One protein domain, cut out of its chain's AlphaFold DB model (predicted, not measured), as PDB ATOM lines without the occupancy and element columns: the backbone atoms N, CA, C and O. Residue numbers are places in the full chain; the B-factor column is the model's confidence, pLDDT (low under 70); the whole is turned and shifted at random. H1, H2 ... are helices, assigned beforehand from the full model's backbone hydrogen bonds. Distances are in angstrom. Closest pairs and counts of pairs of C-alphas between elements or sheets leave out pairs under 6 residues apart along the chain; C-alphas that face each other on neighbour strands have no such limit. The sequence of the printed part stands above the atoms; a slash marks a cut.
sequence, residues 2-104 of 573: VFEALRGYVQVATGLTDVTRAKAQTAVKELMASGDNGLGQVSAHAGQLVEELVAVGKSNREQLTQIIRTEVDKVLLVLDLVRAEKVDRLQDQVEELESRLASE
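AT A GLANCE: This is residues 2 to 104 of the 573 residues of an uncharacterized protein of Acrocarpospora corrugata (UniProt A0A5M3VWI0). A short helical hairpin, H1 and H2, packs on the first part of one long helix, H4; residues 65 to 72 and 74 to 80 stick out, and H5 beyond them stands free, extending the length. The 103 printed residues include five named helices, H1 to H5 in order, and no named strand: all helix. The whole is extended, radius of gyration of the C-alphas 24.8 A, spanning 84 by 26 by 15 A.

HOW THE PARTS SIT: H1, residues 2 to 13, and H2, residues 21 to 32, form a hairpin and touch at a shallow tilt of 30 degrees, closest C-alphas Ala 5 and Leu 31, 5.1 A. H4, residues 46 to 78, touches H2 with residues 46 to 54 alone, closest C-alphas Val 50 and Ala 24, 5.5 A. H5, residues 84 to 103, is apart from H4. Every O i to N i+4 pair is within hydrogen-bond range in H1, H2 and H4, and 15 of 16 in H5.

IN THESE COORDINATES: H1 begins at C-alpha 2 (38.443, -68.173, -124.499). H3, residues 39 to 42, is passed over. H4 measures 47.1 A; H5, 28.3 A, ends at C-alpha 103 (-24.120, -35.712, -93.200).

THE WHOLE: The printed part has no cut and no long link. Residues 18 and 36 to 42 have pLDDT under 70.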
ATOM      1  N   VAL A   2      39.588 -68.381-123.559       75.62
ATOM      2  CA  VAL A   2      38.443 -68.173-124.499       75.62
ATOM      3  C   VAL A   2      37.063 -68.458-123.872       75.62
ATOM      4  O   VAL A   2      36.145 -67.650-123.971       75.62
ATOM      5  N   PHE A   3      36.928 -69.573-123.145       78.81
ATOM      6  CA  PHE A   3      35.680 -69.948-122.464       78.81
ATOM      7  C   PHE A   3      35.253 -68.974-121.346       78.81
ATOM      8  O   PHE A   3      34.065 -68.835-121.070       78.81
ATOM      9  N   GLU A   4      36.194 -68.278-120.706       82.50
ATOM     10  CA  GLU A   4      35.899 -67.297-119.653       82.50
ATOM     11  C   GLU A   4      35.429 -65.971-120.252       82.50
ATOM     12  O   GLU A   4      34.449 -65.417-119.763       82.50
ATOM     13  N   ALA A   5      36.030 -65.529-121.362       81.88
ATOM     14  CA  ALA A   5      35.552 -64.378-122.128       81.88
ATOM     15  C   ALA A   5      34.137 -64.616-122.689       81.88
ATOM     16  O   ALA A   5      33.251 -63.774-122.533       81.88
ATOM     17  N   LEU A   6      33.885 -65.805-123.255       80.00
ATOM     18  CA  LEU A   6      32.548 -66.237-123.681       80.00
ATOM     19  C   LEU A   6      31.555 -66.266-122.511       80.00
ATOM     20  O   LEU A   6      30.439 -65.766-122.643       80.00
ATOM     21  N   ARG A   7      31.950 -66.797-121.348       81.38
ATOM     22  CA  ARG A   7      31.103 -66.809-120.146       81.38
ATOM     23  C   ARG A   7      30.802 -65.397-119.641       81.38
ATOM     24  O   ARG A   7      29.657 -65.129-119.287       81.38
ATOM     25  N   GLY A   8      31.793 -64.505-119.631       79.50
ATOM     26  CA  GLY A   8      31.627 -63.095-119.286       79.50
ATOM     27  C   GLY A   8      30.631 -62.411-120.220       79.50
ATOM     28  O   GLY A   8      29.652 -61.835-119.754       79.50
ATOM     29  N   TYR A   9      30.810 -62.564-121.533       78.88
ATOM     30  CA  TYR A   9      29.885 -62.042-122.540       78.88
ATOM     31  C   TYR A   9      28.460 -62.591-122.380       78.88
ATOM     32  O   TYR A   9      27.518 -61.806-122.342       78.88
ATOM     33  N   VAL A  10      28.275 -63.904-122.203       80.94
ATOM     34  CA  VAL A  10      26.941 -64.509-122.009       80.94
ATOM     35  C   VAL A  10      26.286 -64.038-120.704       80.94
ATOM     36  O   VAL A  10      25.090 -63.742-120.690       80.94
ATOM     37  N   GLN A  11      27.042 -63.899-119.613       80.88
ATOM     38  CA  GLN A  11      26.528 -63.384-118.335       80.88
ATOM     39  C   GLN A  11      26.162 -61.886-118.396       80.88
ATOM     40  O   GLN A  11      25.297 -61.426-117.653       80.88
ATOM     41  N   VAL A  12      26.794 -61.134-119.297       80.00
ATOM     42  CA  VAL A  12      26.461 -59.740-119.607       80.00
ATOM     43  C   VAL A  12      25.233 -59.664-120.536       80.00
ATOM     44  O   VAL A  12      24.298 -58.919-120.246       80.00
ATOM     45  N   ALA A  13      25.179 -60.479-121.594       74.06
ATOM     46  CA  ALA A  13      24.089 -60.516-122.577       74.06
ATOM     47  C   ALA A  13      22.755 -60.991-121.982       74.06
ATOM     48  O   ALA A  13      21.702 -60.433-122.282       74.06
ATOM     49  N   THR A  14      22.785 -61.975-121.078       78.69
ATOM     50  CA  THR A  14      21.587 -62.480-120.374       78.69
ATOM     51  C   THR A  14      20.968 -61.471-119.398       78.69
ATOM     52  O   THR A  14      19.929 -61.752-118.810       78.69
ATOM     53  N   GLY A  15      21.574 -60.291-119.208       72.69
ATOM     54  CA  GLY A  15      20.994 -59.177-118.449       72.69
ATOM     55  C   GLY A  15      20.910 -59.379-116.931       72.69
ATOM     56  O   GLY A  15      20.608 -58.424-116.223       72.69
ATOM     57  N   LEU A  16      21.239 -60.568-116.412       73.56
ATOM     58  CA  LEU A  16      21.046 -60.994-115.016       73.56
ATOM     59  C   LEU A  16      21.803 -60.151-113.963       73.56
ATOM     60  O   LEU A  16      21.598 -60.318-112.764       73.56
ATOM     61  N   THR A  17      22.681 -59.240-114.389       73.75
ATOM     62  CA  THR A  17      23.361 -58.264-113.523       73.75
ATOM     63  C   THR A  17      23.414 -56.891-114.194       73.75
ATOM     64  O   THR A  17      23.292 -56.786-115.417       73.75
ATOM     65  N   ASP A  18      23.628 -55.824-113.418       66.62
ATOM     66  CA  ASP A  18      23.757 -54.476-113.977       66.62
ATOM     67  C   ASP A  18      25.068 -54.282-114.745       66.62
ATOM     68  O   ASP A  18      26.169 -54.127-114.193       66.62
ATOM     69  N   VAL A  19      24.909 -54.277-116.066       77.81
ATOM     70  CA  VAL A  19      25.944 -54.008-117.058       77.81
ATOM     71  C   VAL A  19      26.103 -52.500-117.216       77.81
ATOM     72  O   VAL A  19      25.321 -51.844-117.903       77.81
ATOM     73  N   THR A  20      27.155 -51.940-116.621       80.06
ATOM     74  CA  THR A  20      27.647 -50.617-117.020       80.06
ATOM     75  C   THR A  20      28.435 -50.742-118.326       80.06
ATOM     76  O   THR A  20      29.050 -51.781-118.584       80.06
ATOM     77  N   ARG A  21      28.480 -49.677-119.142       82.94
ATOM     78  CA  ARG A  21      29.207 -49.667-120.432       82.94
ATOM     79  C   ARG A  21      30.670 -50.116-120.283       82.94
ATOM     80  O   ARG A  21      31.186 -50.807-121.151       82.94
ATOM     81  N   ALA A  22      31.309 -49.812-119.150       84.00
ATOM     82  CA  ALA A  22      32.657 -50.280-118.817       84.00
ATOM     83  C   ALA A  22      32.772 -51.818-118.713       84.00
ATOM     84  O   ALA A  22      33.726 -52.381-119.242       84.00
ATOM     85  N   LYS A  23      31.796 -52.510-118.100       81.38
ATOM     86  CA  LYS A  23      31.774 -53.986-118.012       81.38
ATOM     87  C   LYS A  23      31.508 -54.645-119.369       81.38
ATOM     88  O   LYS A  23      32.092 -55.679-119.677       81.38
ATOM     89  N   ALA A  24      30.653 -54.038-120.195       85.06
ATOM     90  CA  ALA A  24      30.468 -54.477-121.578       85.06
ATOM     91  C   ALA A  24      31.774 -54.318-122.379       85.06
ATOM     92  O   ALA A  24      32.182 -55.237-123.083       85.06
ATOM     93  N   GLN A  25      32.482 -53.195-122.208       86.69
ATOM     94  CA  GLN A  25      33.790 -52.975-122.830       86.69
ATOM     95  C   GLN A  25      34.857 -53.970-122.365       86.69
ATOM     96  O   GLN A  25      35.656 -54.378-123.203       86.69
ATOM     97  N   THR A  26      34.908 -54.381-121.091       86.88
ATOM     98  CA  THR A  26      35.861 -55.422-120.663       86.88
ATOM     99  C   THR A  26      35.501 -56.780-121.254       86.88
ATOM    100  O   THR A  26      36.364 -57.387-121.873       86.88
ATOM    101  N   ALA A  27      34.233 -57.206-121.206       84.25
ATOM    102  CA  ALA A  27      33.805 -58.481-121.794       84.25
ATOM    103  C   ALA A  27      34.060 -58.561-123.315       84.25
ATOM    104  O   ALA A  27      34.547 -59.574-123.815       84.25
ATOM    105  N   VAL A  28      33.799 -57.479-124.063       85.06
ATOM    106  CA  VAL A  28      34.084 -57.418-125.510       85.06
ATOM    107  C   VAL A  28      35.592 -57.347-125.792       85.06
ATOM    108  O   VAL A  28      36.053 -57.966-126.748       85.06
ATOM    109  N   LYS A  29      36.395 -56.676-124.951       86.31
ATOM    110  CA  LYS A  29      37.869 -56.689-125.065       86.31
ATOM    111  C   LYS A  29      38.474 -58.052-124.719       86.31
ATOM    112  O   LYS A  29      39.426 -58.459-125.371       86.31
ATOM    113  N   GLU A  30      37.919 -58.770-123.748       85.81
ATOM    114  CA  GLU A  30      38.324 -60.136-123.391       85.81
ATOM    115  C   GLU A  30      37.968 -61.131-124.504       85.81
ATOM    116  O   GLU A  30      38.783 -61.996-124.833       85.81
ATOM    117  N   LEU A  31      36.806 -60.976-125.153       82.69
ATOM    118  CA  LEU A  31      36.488 -61.715-126.381       82.69
ATOM    119  C   LEU A  31      37.462 -61.376-127.512       82.69
ATOM    120  O   LEU A  31      37.950 -62.277-128.179       82.69
ATOM    121  N   MET A  32      37.803 -60.102-127.701       81.69
ATOM    122  CA  MET A  32      38.739 -59.675-128.746       81.69
ATOM    123  C   MET A  32      40.163 -60.191-128.519       81.69
ATOM    124  O   MET A  32      40.810 -60.637-129.457       81.69
ATOM    125  N   ALA A  33      40.629 -60.188-127.269       82.88
ATOM    126  CA  ALA A  33      41.930 -60.720-126.872       82.88
ATOM    127  C   ALA A  33      41.983 -62.261-126.836       82.88
ATOM    128  O   ALA A  33      43.054 -62.827-126.638       82.88
ATOM    129  N   SER A  34      40.845 -62.944-127.005       79.06
ATOM    130  CA  SER A  34      40.763 -64.408-127.110       79.06
ATOM    131  C   SER A  34      40.245 -64.908-128.468       79.06
ATOM    132  O   SER A  34      40.247 -66.113-128.718       79.06
ATOM    133  N   GLY A  35      39.850 -63.993-129.356       77.56
ATOM    134  CA  GLY A  35      39.402 -64.240-130.721       77.56
ATOM    135  C   GLY A  35      40.502 -63.951-131.738       77.56
ATOM    136  O   GLY A  35      40.444 -62.947-132.441       77.56
ATOM    137  N   ASP A  36      41.472 -64.863-131.846       63.16
ATOM    138  CA  ASP A  36      42.641 -64.768-132.746       63.16
ATOM    139  C   ASP A  36      42.264 -64.625-134.244       63.16
ATOM    140  O   ASP A  36      43.056 -64.192-135.079       63.16
ATOM    141  N   ASN A  37      41.013 -64.946-134.594       59.44
ATOM    142  CA  ASN A  37      40.450 -64.825-135.935       59.44
ATOM    143  C   ASN A  37      39.442 -63.663-135.996       59.44
ATOM    144  O   ASN A  37      38.298 -63.815-135.568       59.44
ATOM    145  N   GLY A  38      39.842 -62.520-136.571       59.16
ATOM    146  CA  GLY A  38      38.922 -61.410-136.890       59.16
ATOM    147  C   GLY A  38      39.293 -60.021-136.354       59.16
ATOM    148  O   GLY A  38      38.506 -59.089-136.534       59.16
ATOM    149  N   LEU A  39      40.476 -59.849-135.746       58.75
ATOM    150  CA  LEU A  39      40.918 -58.601-135.093       58.75
ATOM    151  C   LEU A  39      40.685 -57.308-135.902       58.75
ATOM    152  O   LEU A  39      40.420 -56.270-135.304       58.75
ATOM    153  N   GLY A  40      40.757 -57.340-137.238       65.25
ATOM    154  CA  GLY A  40      40.549 -56.160-138.092       65.25
ATOM    155  C   GLY A  40      39.086 -55.726-138.284       65.25
ATOM    156  O   GLY A  40      38.836 -54.550-138.517       65.25
ATOM    157  N   GLN A  41      38.118 -56.642-138.172       65.19
ATOM    158  CA  GLN A  41      36.688 -56.336-138.356       65.19
ATOM    159  C   GLN A  41      35.960 -56.224-137.015       65.19
ATOM    160  O   GLN A  41      35.212 -55.273-136.788       65.19
ATOM    161  N   VAL A  42      36.224 -57.141-136.078       66.94
ATOM    162  CA  VAL A  42      35.566 -57.121-134.761       66.94
ATOM    163  C   VAL A  42      35.993 -55.887-133.951       66.94
ATOM    164  O   VAL A  42      35.194 -55.374-133.173       66.94
ATOM    165  N   SER A  43      37.199 -55.339-134.174       72.56
ATOM    166  CA  SER A  43      37.643 -54.072-133.564       72.56
ATOM    167  C   SER A  43      36.855 -52.850-134.047       72.56
ATOM    168  O   SER A  43      36.464 -52.029-133.220       72.56
ATOM    169  N   ALA A  44      36.548 -52.753-135.345       78.56
ATOM    170  CA  ALA A  44      35.700 -51.690-135.887       78.56
ATOM    171  C   ALA A  44      34.275 -51.757-135.304       78.56
ATOM    172  O   ALA A  44      33.721 -50.745-134.874       78.56
ATOM    173  N   HIS A  45      33.719 -52.965-135.192       82.12
ATOM    174  CA  HIS A  45      32.400 -53.190-134.597       82.12
ATOM    175  C   HIS A  45      32.402 -53.217-133.056       82.12
ATOM    176  O   HIS A  45      31.334 -53.295-132.454       82.12
ATOM    177  N   ALA A  46      33.552 -53.088-132.382       86.62
ATOM    178  CA  ALA A  46      33.660 -53.218-130.923       86.62
ATOM    179  C   ALA A  46      32.747 -52.246-130.163       86.62
ATOM    180  O   ALA A  46      32.107 -52.625-129.185       86.62
ATOM    181  N   GLY A  47      32.679 -50.989-130.615       88.44
ATOM    182  CA  GLY A  47      31.819 -49.970-130.010       88.44
ATOM    183  C   GLY A  47      30.329 -50.242-130.222       88.44
ATOM    184  O   GLY A  47      29.533 -50.002-129.318       88.44
ATOM    185  N   GLN A  48      29.966 -50.792-131.385       90.31
ATOM    186  CA  GLN A  48      28.592 -51.169-131.721       90.31
ATOM    187  C   GLN A  48      28.154 -52.388-130.904       90.31
ATOM    188  O   GLN A  48      27.148 -52.310-130.209       90.31
ATOM    189  N   LEU A  49      28.972 -53.446-130.873       88.12
ATOM    190  CA  LEU A  49      28.746 -54.646-130.060       88.12
ATOM    191  C   LEU A  49      28.645 -54.322-128.564       88.12
ATOM    192  O   LEU A  49      27.833 -54.918-127.868       88.12
ATOM    193  N   VAL A  50      29.430 -53.367-128.052       90.19
ATOM    194  CA  VAL A  50      29.316 -52.887-126.663       90.19
ATOM    195  C   VAL A  50      27.977 -52.200-126.400       90.19
ATOM    196  O   VAL A  50      27.387 -52.429-125.345       90.19
ATOM    197  N   GLU A  51      27.501 -51.350-127.311       91.44
ATOM    198  CA  GLU A  51      26.245 -50.623-127.106       91.44
ATOM    199  C   GLU A  51      25.024 -51.525-127.306       91.44
ATOM    200  O   GLU A  51      24.104 -51.483-126.493       91.44
ATOM    201  N   GLU A  52      25.055 -52.406-128.306       90.81
ATOM    202  CA  GLU A  52      24.065 -53.463-128.515       90.81
ATOM    203  C   GLU A  52      23.986 -54.385-127.293       90.81
ATOM    204  O   GLU A  52      22.904 -54.612-126.762       90.81
ATOM    205  N   LEU A  53      25.125 -54.828-126.753       89.06
ATOM    206  CA  LEU A  53      25.188 -55.654-125.544       89.06
ATOM    207  C   LEU A  53      24.625 -54.935-124.300       89.06
ATOM    208  O   LEU A  53      24.002 -55.566-123.445       89.06
ATOM    209  N   VAL A  54      24.788 -53.610-124.201       91.06
ATOM    210  CA  VAL A  54      24.154 -52.788-123.154       91.06
ATOM    211  C   VAL A  54      22.650 -52.612-123.406       91.06
ATOM    212  O   VAL A  54      21.881 -52.639-122.445       91.06
ATOM    213  N   ALA A  55      22.211 -52.453-124.657       91.88
ATOM    214  CA  ALA A  55      20.805 -52.301-125.035       91.88
ATOM    215  C   ALA A  55      20.010 -53.605-124.847       91.88
ATOM    216  O   ALA A  55      18.991 -53.606-124.159       91.88
ATOM    217  N   VAL A  56      20.529 -54.728-125.347       90.94
ATOM    218  CA  VAL A  56      20.028 -56.087-125.089       90.94
ATOM    219  C   VAL A  56      20.036 -56.370-123.587       90.94
ATOM    220  O   VAL A  56      19.034 -56.820-123.042       90.94
ATOM    221  N   GLY A  57      21.107 -56.003-122.873       89.50
ATOM    222  CA  GLY A  57      21.169 -56.117-121.416       89.50
ATOM    223  C   GLY A  57      20.093 -55.307-120.672       89.50
ATOM    224  O   GLY A  57      19.632 -55.756-119.625       89.50
ATOM    225  N   LYS A  58      19.669 -54.141-121.188       90.38
ATOM    226  CA  LYS A  58      18.531 -53.364-120.651       90.38
ATOM    227  C   LYS A  58      17.199 -54.043-120.970       90.38
ATOM    228  O   LYS A  58      16.460 -54.352-120.041       90.38
ATOM    229  N   SER A  59      16.942 -54.365-122.241       92.62
ATOM    230  CA  SER A  59      15.688 -55.003-122.670       92.62
ATOM    231  C   SER A  59      15.457 -56.345-121.966       92.62
ATOM    232  O   SER A  59      14.360 -56.612-121.484       92.62
ATOM    233  N   ASN A  60      16.507 -57.152-121.783       92.06
ATOM    234  CA  ASN A  60      16.427 -58.406-121.034       92.06
ATOM    235  C   ASN A  60      16.111 -58.169-119.545       92.06
ATOM    236  O   ASN A  60      15.303 -58.904-118.979       92.06
ATOM    237  N   ARG A  61      16.656 -57.120-118.903       90.31
ATOM    238  CA  ARG A  61      16.252 -56.736-117.532       90.31
ATOM    239  C   ARG A  61      14.806 -56.250-117.468       90.31
ATOM    240  O   ARG A  61      14.111 -56.581-116.510       90.31
ATOM    241  N   GLU A  62      14.335 -55.510-118.464       92.75
ATOM    242  CA  GLU A  62      12.947 -55.039-118.548       92.75
ATOM    243  C   GLU A  62      11.970 -56.212-118.720       92.75
ATOM    244  O   GLU A  62      11.011 -56.316-117.957       92.75
ATOM    245  N   GLN A  63      12.259 -57.152-119.626       93.81
ATOM    246  CA  GLN A  63      11.486 -58.385-119.822       93.81
ATOM    247  C   GLN A  63      11.469 -59.257-118.558       93.81
ATOM    248  O   GLN A  63      10.398 -59.652-118.097       93.81
ATOM    249  N   LEU A  64      12.629 -59.504-117.935       92.06
ATOM    250  CA  LEU A  64      12.712 -60.234-116.663       92.06
ATOM    251  C   LEU A  64      11.922 -59.522-115.555       92.06
ATOM    252  O   LEU A  64      11.213 -60.177-114.795       92.06
ATOM    253  N   THR A  65      11.971 -58.188-115.491       93.31
ATOM    254  CA  THR A  65      11.192 -57.397-114.523       93.31
ATOM    255  C   THR A  65       9.687 -57.509-114.775       93.31
ATOM    256  O   THR A  65       8.925 -57.617-113.817       93.31
ATOM    257  N   GLN A  66       9.238 -57.516-116.034       95.38
ATOM    258  CA  GLN A  66       7.830 -57.737-116.387       95.38
ATOM    259  C   GLN A  66       7.373 -59.148-115.996       95.38
ATOM    260  O   GLN A  66       6.355 -59.285-115.320       95.38
ATOM    261  N   ILE A  67       8.151 -60.182-116.333       96.50
ATOM    262  CA  ILE A  67       7.864 -61.574-115.956       96.50
ATOM    263  C   ILE A  67       7.758 -61.691-114.431       96.50
ATOM    264  O   ILE A  67       6.721 -62.125-113.935       96.50
ATOM    265  N   ILE A  68       8.763 -61.215-113.686       95.12
ATOM    266  CA  ILE A  68       8.777 -61.240-112.214       95.12
ATOM    267  C   ILE A  68       7.570 -60.490-111.636       95.12
ATOM    268  O   ILE A  68       6.923 -61.022-110.741       95.12
ATOM    269  N   ARG A  69       7.217 -59.303-112.154       95.06
ATOM    270  CA  ARG A  69       6.016 -58.571-111.711       95.06
ATOM    271  C   ARG A  69       4.744 -59.385-111.934       95.06
ATOM    272  O   ARG A  69       3.986 -59.561-110.988       95.06
ATOM    273  N   THR A  70       4.537 -59.933-113.135       96.12
ATOM    274  CA  THR A  70       3.332 -60.732-113.425       96.12
ATOM    275  C   THR A  70       3.268 -62.034-112.628       96.12
ATOM    276  O   THR A  70       2.173 -62.483-112.302       96.12
ATOM    277  N   GLU A  71       4.404 -62.648-112.289       96.06
ATOM    278  CA  GLU A  71       4.434 -63.872-111.482       96.06
ATOM    279  C   GLU A  71       4.216 -63.576-109.994       96.06
ATOM    280  O   GLU A  71       3.434 -64.262-109.341       96.06
ATOM    281  N   VAL A  72       4.816 -62.501-109.468       94.94
ATOM    282  CA  VAL A  72       4.512 -61.991-108.123       94.94
ATOM    283  C   VAL A  72       3.034 -61.611-108.021       94.94
ATOM    284  O   VAL A  72       2.395 -61.979-107.044       94.94
ATOM    285  N   ASP A  73       2.455 -60.972-109.039       90.88
ATOM    286  CA  ASP A  73       1.018 -60.681-109.094       90.88
ATOM    287  C   ASP A  73       0.149 -61.947-109.054       90.88
ATOM    288  O   ASP A  73      -0.812 -61.998-108.287       90.88
ATOM    289  N   LYS A  74       0.489 -62.992-109.823       90.81
ATOM    290  CA  LYS A  74      -0.208 -64.292-109.754       90.81
ATOM    291  C   LYS A  74      -0.107 -64.905-108.358       90.81
ATOM    292  O   LYS A  74      -1.114 -65.364-107.830       90.81
ATOM    293  N   VAL A  75       1.076 -64.883-107.744       92.25
ATOM    294  CA  VAL A  75       1.292 -65.408-106.386       92.25
ATOM    295  C   VAL A  75       0.505 -64.603-105.346       92.25
ATOM    296  O   VAL A  75      -0.131 -65.201-104.485       92.25
ATOM    297  N   LEU A  76       0.468 -63.272-105.444       87.50
ATOM    298  CA  LEU A  76      -0.332 -62.420-104.555       87.50
ATOM    299  C   LEU A  76      -1.840 -62.661-104.724       87.50
ATOM    300  O   LEU A  76      -2.552 -62.667-103.725       87.50
ATOM    301  N   LEU A  77      -2.322 -62.926-105.945       85.69
ATOM    302  CA  LEU A  77      -3.712 -63.328-106.197       85.69
ATOM    303  C   LEU A  77      -4.033 -64.724-105.635       85.69
ATOM    304  O   LEU A  77      -5.106 -64.916-105.075       85.69
ATOM    305  N   VAL A  78      -3.114 -65.690-105.740       87.94
ATOM    306  CA  VAL A  78      -3.277 -67.045-105.167       87.94
ATOM    307  C   VAL A  78      -3.243 -67.034-103.632       87.94
ATOM    308  O   VAL A  78      -3.879 -67.872-102.998       87.94
ATOM    309  N   LEU A  79      -2.531 -66.078-103.030       85.31
ATOM    310  CA  LEU A  79      -2.492 -65.847-101.581       85.31
ATOM    311  C   LEU A  79      -3.591 -64.883-101.082       85.31
ATOM    312  O   LEU A  79      -3.598 -64.555 -99.898       85.31
ATOM    313  N   ASP A  80      -4.464 -64.402-101.978       75.75
ATOM    314  CA  ASP A  80      -5.465 -63.333-101.779       75.75
ATOM    315  C   ASP A  80      -4.950 -62.112-100.983       75.75
ATOM    316  O   ASP A  80      -5.644 -61.475-100.187       75.75
ATOM    317  N   LEU A  81      -3.677 -61.771-101.202       78.88
ATOM    318  CA  LEU A  81      -3.027 -60.621-100.592       78.88
ATOM    319  C   LEU A  81      -3.495 -59.353-101.306       78.88
ATOM    320  O   LEU A  81      -2.981 -58.967-102.360       78.88
ATOM    321  N   VAL A  82      -4.503 -58.709-100.714       74.31
ATOM    322  CA  VAL A  82      -5.100 -57.456-101.189       74.31
ATOM    323  C   VAL A  82      -4.005 -56.410-101.436       74.31
ATOM    324  O   VAL A  82      -3.359 -55.932-100.505       74.31
ATOM    325  N   ARG A  83      -3.795 -56.053-102.711       72.44
ATOM    326  CA  ARG A  83      -2.856 -54.997-103.125       72.44
ATOM    327  C   ARG A  83      -3.135 -53.693-102.377       72.44
ATOM    328  O   ARG A  83      -4.303 -53.344-102.220       72.44
ATOM    329  N   ALA A  84      -2.084 -52.932-102.056       74.06
ATOM    330  CA  ALA A  84      -2.199 -51.590-101.469       74.06
ATOM    331  C   ALA A  84      -3.224 -50.724-102.225       74.06
ATOM    332  O   ALA A  84      -4.204 -50.310-101.630       74.06
ATOM    333  N   GLU A  85      -3.135 -50.673-103.561       76.50
ATOM    334  CA  GLU A  85      -4.077 -49.985-104.467       76.50
ATOM    335  C   GLU A  85      -5.574 -50.279-104.221       76.50
ATOM    336  O   GLU A  85      -6.432 -49.488-104.608       76.50
ATOM    337  N   LYS A  86      -5.911 -51.458-103.675       75.06
ATOM    338  CA  LYS A  86      -7.279 -51.841-103.295       75.06
ATOM    339  C   LYS A  86      -7.602 -51.440-101.855       75.06
ATOM    340  O   LYS A  86      -8.749 -51.114-101.588       75.06
ATOM    341  N   VAL A  87      -6.626 -51.488-100.946       84.44
ATOM    342  CA  VAL A  87      -6.761 -51.000 -99.565       84.44
ATOM    343  C   VAL A  87      -6.971 -49.487 -99.569       84.44
ATOM    344  O   VAL A  87      -7.919 -49.028 -98.947       84.44
ATOM    345  N   ASP A  88      -6.172 -48.749-100.339       85.31
ATOM    346  CA  ASP A  88      -6.265 -47.294-100.494       85.31
ATOM    347  C   ASP A  88      -7.671 -46.903-100.997       85.31
ATOM    348  O   ASP A  88      -8.386 -46.153-100.345       85.31
ATOM    349  N   ARG A  89      -8.159 -47.550-102.069       88.44
ATOM    350  CA  ARG A  89      -9.527 -47.340-102.593       88.44
ATOM    351  C   ARG A  89     -10.642 -47.731-101.624       88.44
ATOM    352  O   ARG A  89     -11.748 -47.210-101.737       88.44
ATOM    353  N   LEU A  90     -10.399 -48.687-100.728       88.31
ATOM    354  CA  LEU A  90     -11.353 -49.044 -99.677       88.31
ATOM    355  C   LEU A  90     -11.315 -48.030 -98.528       88.31
ATOM    356  O   LEU A  90     -12.351 -47.807 -97.914       88.31
ATOM    357  N   GLN A  91     -10.173 -47.386 -98.269       92.75
ATOM    358  CA  GLN A  91     -10.074 -46.247 -97.353       92.75
ATOM    359  C   GLN A  91     -10.797 -45.029 -97.939       92.75
ATOM    360  O   GLN A  91     -11.684 -44.514 -97.269       92.75
ATOM    361  N   ASP A  92     -10.558 -44.676 -99.209       94.75
ATOM    362  CA  ASP A  92     -11.298 -43.620 -99.926       94.75
ATOM    363  C   ASP A  92     -12.826 -43.830 -99.826       94.75
ATOM    364  O   ASP A  92     -13.583 -42.908 -99.525       94.75
ATOM    365  N   GLN A  93     -13.293 -45.067-100.051       93.75
ATOM    366  CA  GLN A  93     -14.714 -45.422 -99.973       93.75
ATOM    367  C   GLN A  93     -15.264 -45.417 -98.542       93.75
ATOM    368  O   GLN A  93     -16.435 -45.091 -98.348       93.75
ATOM    369  N   VAL A  94     -14.456 -45.772 -97.539       96.00
ATOM    370  CA  VAL A  94     -14.847 -45.650 -96.128       96.00
ATOM    371  C   VAL A  94     -14.938 -44.179 -95.732       96.00
ATOM    372  O   VAL A  94     -15.943 -43.804 -95.142       96.00
ATOM    373  N   GLU A  95     -13.991 -43.325 -96.124       96.25
ATOM    374  CA  GLU A  95     -14.054 -41.880 -95.866       96.25
ATOM    375  C   GLU A  95     -15.247 -41.216 -96.582       96.25
ATOM    376  O   GLU A  95     -15.953 -40.402 -95.979       96.25
ATOM    377  N   GLU A  96     -15.566 -41.609 -97.826       94.69
ATOM    378  CA  GLU A  96     -16.785 -41.155 -98.512       94.69
ATOM    379  C   GLU A  96     -18.047 -41.575 -97.734       94.69
ATOM    380  O   GLU A  96     -18.907 -40.738 -97.442       94.69
ATOM    381  N   LEU A  97     -18.151 -42.849 -97.341       93.69
ATOM    382  CA  LEU A  97     -19.306 -43.375 -96.606       93.69
ATOM    383  C   LEU A  97     -19.431 -42.796 -95.187       93.69
ATOM    384  O   LEU A  97     -20.548 -42.523 -94.750       93.69
ATOM    385  N   GLU A  98     -18.324 -42.559 -94.485       92.81
ATOM    386  CA  GLU A  98     -18.301 -41.910 -93.171       92.81
ATOM    387  C   GLU A  98     -18.675 -40.428 -93.274       92.81
ATOM    388  O   GLU A  98     -19.507 -39.963 -92.494       92.81
ATOM    389  N   SER A  99     -18.165 -39.696 -94.273       90.69
ATOM    390  CA  SER A  99     -18.562 -38.299 -94.513       90.69
ATOM    391  C   SER A  99     -20.055 -38.180 -94.840       90.69
ATOM    392  O   SER A  99     -20.751 -37.291 -94.339       90.69
ATOM    393  N   ARG A 100     -20.588 -39.141 -95.605       91.31
ATOM    394  CA  ARG A 100     -22.009 -39.234 -95.916       91.31
ATOM    395  C   ARG A 100     -22.840 -39.582 -94.684       91.31
ATOM    396  O   ARG A 100     -23.845 -38.916 -94.440       91.31
ATOM    397  N   LEU A 101     -22.419 -40.556 -93.880       87.56
ATOM    398  CA  LEU A 101     -23.099 -40.935 -92.639       87.56
ATOM    399  C   LEU A 101     -23.089 -39.791 -91.611       87.56
ATOM    400  O   LEU A 101     -24.088 -39.574 -90.930       87.56
ATOM    401  N   ALA A 102     -22.005 -39.012 -91.552       85.75
ATOM    402  CA  ALA A 102     -21.923 -37.781 -90.769       85.75
ATOM    403  C   ALA A 102     -22.871 -36.685 -91.297       85.75
ATOM    404  O   ALA A 102     -23.423 -35.926 -90.506       85.75
ATOM    405  N   SER A 103     -23.120 -36.621 -92.612       80.69
ATOM    406  CA  SER A 103     -24.120 -35.712 -93.200       80.69
ATOM    407  C   SER A 103     -25.575 -36.160 -92.968       80.69
ATOM    408  O   SER A 103     -26.473 -35.326 -92.852       80.69
ATOM    409  N   GLU A 104     -25.815 -37.472 -92.867       74.62
ATOM    410  CA  GLU A 104     -27.143 -38.078 -92.692       74.62
ATOM    411  C   GLU A 104     -27.535 -38.239 -91.196       74.62
ATOM    412  O   GLU A 104     -28.643 -38.684 -90.890       74.62
TER     413      GLU A 104